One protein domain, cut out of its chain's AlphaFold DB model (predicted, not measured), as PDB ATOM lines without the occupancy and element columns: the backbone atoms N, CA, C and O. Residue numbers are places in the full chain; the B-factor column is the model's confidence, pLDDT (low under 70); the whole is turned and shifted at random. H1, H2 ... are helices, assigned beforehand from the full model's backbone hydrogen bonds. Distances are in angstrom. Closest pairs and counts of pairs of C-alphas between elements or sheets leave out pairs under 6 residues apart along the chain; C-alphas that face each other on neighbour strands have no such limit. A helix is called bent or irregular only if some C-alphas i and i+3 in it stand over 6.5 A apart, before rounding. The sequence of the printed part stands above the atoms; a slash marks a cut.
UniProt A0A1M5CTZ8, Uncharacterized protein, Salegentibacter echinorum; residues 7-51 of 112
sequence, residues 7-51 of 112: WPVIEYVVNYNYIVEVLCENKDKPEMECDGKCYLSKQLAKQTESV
ATOM      1  N   TRP A   7      26.648 -51.217  28.927       86.56
ATOM      2  CA  TRP A   7      27.964 -50.723  28.554       86.56
ATOM      3  C   TRP A   7      28.053 -50.221  27.099       86.56
ATOM      4  O   TRP A   7      28.492 -49.088  26.919       86.56
ATOM      5  N   PRO A   8      27.551 -50.941  26.068       90.56
ATOM      6  CA  PRO A   8      27.622 -50.470  24.683       90.56
ATOM      7  C   PRO A   8      26.777 -49.222  24.436       90.56
ATOM      8  O   PRO A   8      27.108 -48.405  23.585       90.56
ATOM      9  N   VAL A   9      25.685 -49.063  25.189       91.62
ATOM     10  CA  VAL A   9      24.816 -47.884  25.104       91.62
ATOM     11  C   VAL A   9      25.507 -46.679  25.737       91.62
ATOM     12  O   VAL A   9      25.480 -45.594  25.169       91.62
ATOM     13  N   ILE A  10      26.169 -46.868  26.882       92.31
ATOM     14  CA  ILE A  10      26.948 -45.810  27.539       92.31
ATOM     15  C   ILE A  10      28.100 -45.364  26.633       92.31
ATOM     16  O   ILE A  10      28.258 -44.170  26.397       92.31
ATOM     17  N   GLU A  11      28.865 -46.309  26.081       92.25
ATOM     18  CA  GLU A  11      29.954 -46.018  25.142       92.25
ATOM     19  C   GLU A  11      29.447 -45.279  23.898       92.25
ATOM     20  O   GLU A  11      30.069 -44.307  23.468       92.25
ATOM     21  N   TYR A  12      28.288 -45.688  23.375       94.94
ATOM     22  CA  TYR A  12      27.638 -45.029  22.247       94.94
ATOM     23  C   TYR A  12      27.263 -43.575  22.533       94.94
ATOM     24  O   TYR A  12      27.512 -42.711  21.700       94.94
ATOM     25  N   VAL A  13      26.700 -43.288  23.708       94.62
ATOM     26  CA  VAL A  13      26.303 -41.923  24.083       94.62
ATOM     27  C   VAL A  13      27.525 -41.045  24.351       94.62
ATOM     28  O   VAL A  13      27.578 -39.911  23.881       94.62
ATOM     29  N   VAL A  14      28.518 -41.555  25.084       96.38
ATOM     30  CA  VAL A  14      29.718 -40.787  25.457       96.38
ATOM     31  C   VAL A  14      30.579 -40.466  24.234       96.38
ATOM     32  O   VAL A  14      31.072 -39.348  24.112       96.38
ATOM     33  N   ASN A  15      30.735 -41.420  23.313       96.50
ATOM     34  CA  ASN A  15      31.592 -41.279  22.135       96.50
ATOM     35  C   ASN A  15      30.798 -41.075  20.837       96.50
ATOM     36  O   ASN A  15      31.307 -41.385  19.761       96.50
ATOM     37  N   TYR A  16      29.568 -40.559  20.920       95.50
ATOM     38  CA  TYR A  16      28.645 -40.475  19.785       95.50
ATOM     39  C   TYR A  16      29.283 -39.860  18.529       95.50
ATOM     40  O   TYR A  16      29.293 -40.494  17.476       95.50
ATOM     41  N   ASN A  17      29.909 -38.684  18.655       95.62
ATOM     42  CA  ASN A  17      30.539 -37.990  17.523       95.62
ATOM     43  C   ASN A  17      31.631 -38.841  16.863       95.62
ATOM     44  O   ASN A  17      31.627 -39.026  15.652       95.62
ATOM     45  N   TYR A  18      32.518 -39.434  17.664       96.06
ATOM     46  CA  TYR A  18      33.575 -40.308  17.157       96.06
ATOM     47  C   TYR A  18      33.004 -41.548  16.455       96.06
ATOM     48  O   TYR A  18      33.484 -41.959  15.399       96.06
ATOM     49  N   ILE A  19      31.947 -42.140  17.008       95.88
ATOM     50  CA  ILE A  19      31.314 -43.326  16.431       95.88
ATOM     51  C   ILE A  19      30.681 -42.993  15.076       95.88
ATOM     52  O   ILE A  19      30.856 -43.751  14.122       95.88
ATOM     53  N   VAL A  20      29.988 -41.860  14.967       94.56
ATOM     54  CA  VAL A  20      29.371 -41.410  13.713       94.56
ATOM     55  C   VAL A  20      30.438 -41.049  12.674       94.56
ATOM     56  O   VAL A  20      30.392 -41.542  11.547       94.56
ATOM     57  N   GLU A  21      31.441 -40.256  13.053       93.00
ATOM     58  CA  GLU A  21      32.454 -39.717  12.136       93.00
ATOM     59  C   GLU A  21      33.524 -40.727  11.728       93.00
ATOM     60  O   GLU A  21      34.069 -40.620  10.630       93.00
ATOM     61  N   VAL A  22      33.831 -41.720  12.572       94.31
ATOM     62  CA  VAL A  22      34.951 -42.653  12.361       94.31
ATOM     63  C   VAL A  22      34.477 -44.096  12.203       94.31
ATOM     64  O   VAL A  22      34.890 -44.739  11.240       94.31
ATOM     65  N   LEU A  23      33.571 -44.587  13.051       94.50
ATOM     66  CA  LEU A  23      33.219 -46.017  13.107       94.50
ATOM     67  C   LEU A  23      31.996 -46.424  12.273       94.50
ATOM     68  O   LEU A  23      31.773 -47.620  12.073       94.50
ATOM     69  N   CYS A  24      31.191 -45.475  11.792       92.88
ATOM     70  CA  CYS A  24      30.073 -45.791  10.908       92.88
ATOM     71  C   CYS A  24      30.578 -46.358   9.565       92.88
ATOM     72  O   CYS A  24      31.468 -45.799   8.927       92.88
ATOM     73  N   GLU A  25      29.986 -47.465   9.122       90.88
ATOM     74  CA  GLU A  25      30.345 -48.142   7.868       90.88
ATOM     75  C   GLU A  25      29.586 -47.611   6.641       90.88
ATOM     76  O   GLU A  25      30.078 -47.714   5.525       90.88
ATOM     77  N   ASN A  26      28.421 -46.986   6.844       89.00
ATOM     78  CA  ASN A  26      27.557 -46.468   5.777       89.00
ATOM     79  C   ASN A  26      27.575 -44.930   5.701       89.00
ATOM     80  O   ASN A  26      26.532 -44.312   5.514       89.00
ATOM     81  N   LYS A  27      28.744 -44.295   5.867       85.56
ATOM     82  CA  LYS A  27      28.867 -42.822   5.792       85.56
ATOM     83  C   LYS A  27      28.539 -42.272   4.404       85.56
ATOM     84  O   LYS A  27      27.971 -41.193   4.298       85.56
ATOM     85  N   ASP A  28      28.842 -43.043   3.363       88.62
ATOM     86  CA  ASP A  28      28.622 -42.655   1.964       88.62
ATOM     87  C   ASP A  28      27.167 -42.865   1.497       88.62
ATOM     88  O   ASP A  28      26.835 -42.553   0.356       88.62
ATOM     89  N   LYS A  29      26.302 -43.414   2.365       90.44
ATOM     90  CA  LYS A  29      24.898 -43.747   2.080       90.44
ATOM     91  C   LYS A  29      23.969 -43.086   3.101       90.44
ATOM     92  O   LYS A  29      23.496 -43.760   4.025       90.44
ATOM     93  N   PRO A  30      23.722 -41.770   2.981       84.69
ATOM     94  CA  PRO A  30      22.901 -41.027   3.935       84.69
ATOM     95  C   PRO A  30      21.462 -41.556   4.026       84.69
ATOM     96  O   PRO A  30      20.850 -41.459   5.086       84.69
ATOM     97  N   GLU A  31      20.941 -42.191   2.972       92.00
ATOM     98  CA  GLU A  31      19.617 -42.821   2.954       92.00
ATOM     99  C   GLU A  31      19.461 -43.994   3.937       92.00
ATOM    100  O   GLU A  31      18.342 -44.383   4.257       92.00
ATOM    101  N   MET A  32      20.572 -44.560   4.421       89.38
ATOM    102  CA  MET A  32      20.577 -45.681   5.368       89.38
ATOM    103  C   MET A  32      20.520 -45.230   6.831       89.38
ATOM    104  O   MET A  32      20.494 -46.087   7.714       89.38
ATOM    105  N   GLU A  33      20.559 -43.916   7.090       91.50
ATOM    106  CA  GLU A  33      20.474 -43.315   8.427       91.50
ATOM    107  C   GLU A  33      21.370 -44.034   9.450       91.50
ATOM    108  O   GLU A  33      20.903 -44.489  10.489       91.50
ATOM    109  N   CYS A  34      22.658 -44.230   9.146       92.88
ATOM    110  CA  CYS A  34      23.547 -45.013  10.007       92.88
ATOM    111  C   CYS A  34      23.609 -44.456  11.432       92.88
ATOM    112  O   CYS A  34      23.396 -45.212  12.372       92.88
ATOM    113  N   ASP A  35      23.930 -43.169  11.601       93.44
ATOM    114  CA  ASP A  35      24.038 -42.463  12.890       93.44
ATOM    115  C   ASP A  35      24.781 -43.243  13.995       93.44
ATOM    116  O   ASP A  35      24.461 -43.132  15.171       93.44
ATOM    117  N   GLY A  36      25.746 -44.098  13.634       93.81
ATOM    118  CA  GLY A  36      26.437 -44.990  14.577       93.81
ATOM    119  C   GLY A  36      25.628 -46.214  15.052       93.81
ATOM    120  O   GLY A  36      26.170 -47.074  15.750       93.81
ATOM    121  N   LYS A  37      24.368 -46.365  14.630       93.44
ATOM    122  CA  LYS A  37      23.465 -47.485  14.959       93.44
ATOM    123  C   LYS A  37      24.001 -48.830  14.461       93.44
ATOM    124  O   LYS A  37      23.834 -49.841  15.143       93.44
ATOM    125  N   CYS A  38      24.712 -48.855  13.331       93.38
ATOM    126  CA  CYS A  38      25.372 -50.064  12.818       93.38
ATOM    127  C   CYS A  38      26.456 -50.578  13.783       93.38
ATOM    128  O   CYS A  38      26.509 -51.769  14.096       93.38
ATOM    129  N   TYR A  39      27.284 -49.670  14.311       93.38
ATOM    130  CA  TYR A  39      28.304 -49.997  15.308       93.38
ATOM    131  C   TYR A  39      27.667 -50.484  16.616       93.38
ATOM    132  O   TYR A  39      28.029 -51.551  17.117       93.38
ATOM    133  N   LEU A  40      26.670 -49.752  17.128       93.25
ATOM    134  CA  LEU A  40      25.952 -50.118  18.352       93.25
ATOM    135  C   LEU A  40      25.319 -51.513  18.238       93.25
ATOM    136  O   LEU A  40      25.472 -52.341  19.136       93.25
ATOM    137  N   SER A  41      24.679 -51.804  17.106       91.31
ATOM    138  CA  SER A  41      24.056 -53.106  16.838       91.31
ATOM    139  C   SER A  41      25.070 -54.250  16.893       91.31
ATOM    140  O   SER A  41      24.806 -55.277  17.517       91.31
ATOM    141  N   LYS A  42      26.269 -54.059  16.324       91.25
ATOM    142  CA  LYS A  42      27.351 -55.054  16.392       91.25
ATOM    143  C   LYS A  42      27.842 -55.286  17.820       91.25
ATOM    144  O   LYS A  42      28.081 -56.430  18.196       91.25
ATOM    145  N   GLN A  43      27.988 -54.233  18.628       90.38
ATOM    146  CA  GLN A  43      28.426 -54.383  20.024       90.38
ATOM    147  C   GLN A  43      27.376 -55.094  20.888       90.38
ATOM    148  O   GLN A  43      27.720 -55.937  21.717       90.38
ATOM    149  N   LEU A  44      26.092 -54.815  20.654       89.00
ATOM    150  CA  LEU A  44      24.985 -55.497  21.331       89.00
ATOM    151  C   LEU A  44      24.889 -56.984  20.941       89.00
ATOM    152  O   LEU A  44      24.624 -57.831  21.797       89.00
ATOM    153  N   ALA A  45      25.143 -57.317  19.672       86.75
ATOM    154  CA  ALA A  45      25.180 -58.704  19.203       86.75
ATOM    155  C   ALA A  45      26.315 -59.501  19.870       86.75
ATOM    156  O   ALA A  45      26.058 -60.553  20.454       86.75
ATOM    157  N   LYS A  46      27.535 -58.943  19.918       84.12
ATOM    158  CA  LYS A  46      28.697 -59.566  20.585       84.12
ATOM    159  C   LYS A  46      28.455 -59.864  22.063       84.12
ATOM    160  O   LYS A  46      28.862 -60.908  22.566       84.12
ATOM    161  N   GLN A  47      27.776 -58.961  22.773       75.25
ATOM    162  CA  GLN A  47      27.401 -59.217  24.163       75.25
ATOM    163  C   GLN A  47      26.435 -60.392  24.298       75.25
ATOM    164  O   GLN A  47      26.506 -61.118  25.282       75.25
ATOM    165  N   THR A  48      25.555 -60.600  23.322       68.94
ATOM    166  CA  THR A  48      24.601 -61.715  23.338       68.94
ATOM    167  C   THR A  48      25.302 -63.047  23.059       68.94
ATOM    168  O   THR A  48      25.046 -64.017  23.765       68.94
ATOM    169  N   GLU A  49      26.248 -63.076  22.121       65.81
ATOM    170  CA  GLU A  49      27.062 -64.262  21.801       65.81
ATOM    171  C   GLU A  49      27.989 -64.662  22.964       65.81
ATOM    172  O   GLU A  49      28.143 -65.840  23.276       65.81
ATOM    173  N   SER A  50      28.541 -63.688  23.699       58.47
ATOM    174  CA  SER A  50      29.383 -63.958  24.877       58.47
ATOM    175  C   SER A  50      28.645 -64.638  26.044       58.47
ATOM    176  O   SER A  50      29.284 -65.173  26.951       58.47
ATOM    177  N   VAL A  51      27.305 -64.654  26.025       54.59
ATOM    178  CA  VAL A  51      26.468 -65.291  27.054       54.59
ATOM    179  C   VAL A  51      26.285 -66.795  26.811       54.59
ATOM    180  O   VAL A  51      25.891 -67.502  27.736       54.59
TER     181      VAL A  51
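This is residues 7 to 51 of the 112 residues of an uncharacterized protein of Salegentibacter echinorum (UniProt A0A1M5CTZ8). The longest helix, H3, and the short helix H1 run side by side in opposite ways like the two arms of a narrow U, with the short helix H2 set crosswise at one end. A long loop leads from H2 to H3, and its residues 28 to 33 stick out at that end. The printed part has 45 residues with three named helices, in the order H1, H2, H3, and no named strand; the class is all helix. It is only just compact, close to loose, with a radius of gyration of the C-alphas of 10.9 A, and elongated, spanning 34 by 20 by 13 A.

H3, residues 37 to 51, is 21.7 A long and ends at C-alpha 51 at (26.468, -65.291, 27.054). H1, residues 7 to 14, begins at C-alpha 7 at (27.964, -50.723, 28.554) and is 10.6 A long. H2, residues 16 to 23, measures 9.8 A; it is neither bent nor irregular, but only just: C-alphas 20 and 23 are 6.0 A apart.

H3 touches H1 with residues 40 to 44 alone, and the closest C-alphas, those of Pro 8 and Gln 43, are 6.1 A apart. Their lines stand at a shallow tilt of 22 degrees, opposite ways. H2 is close to H3 but not clearly touching, about perpendicular at 87 degrees; the closest C-alphas, of Leu 23 and Tyr 39, are 6.7 A apart. H2 is also close to H1 but not clearly touching, about perpendicular at 76 degrees, with the closest C-alphas, of Tyr 12 and Ile 19, 7.1 A apart. In H1 and H2 every O i to N i+4 pair is within hydrogen-bond range; in H3, 10 of 11 are.

The C-alphas farthest apart, of Asp 28 and Val 51, are 33.9 A apart. The printed part has no cut. The link from H1 to H2 is tight, and that from H2 to H3, residues 24 to 36, is long. The mean pLDDT of the printed part is 88.9, and residues 48 to 51 are under 70.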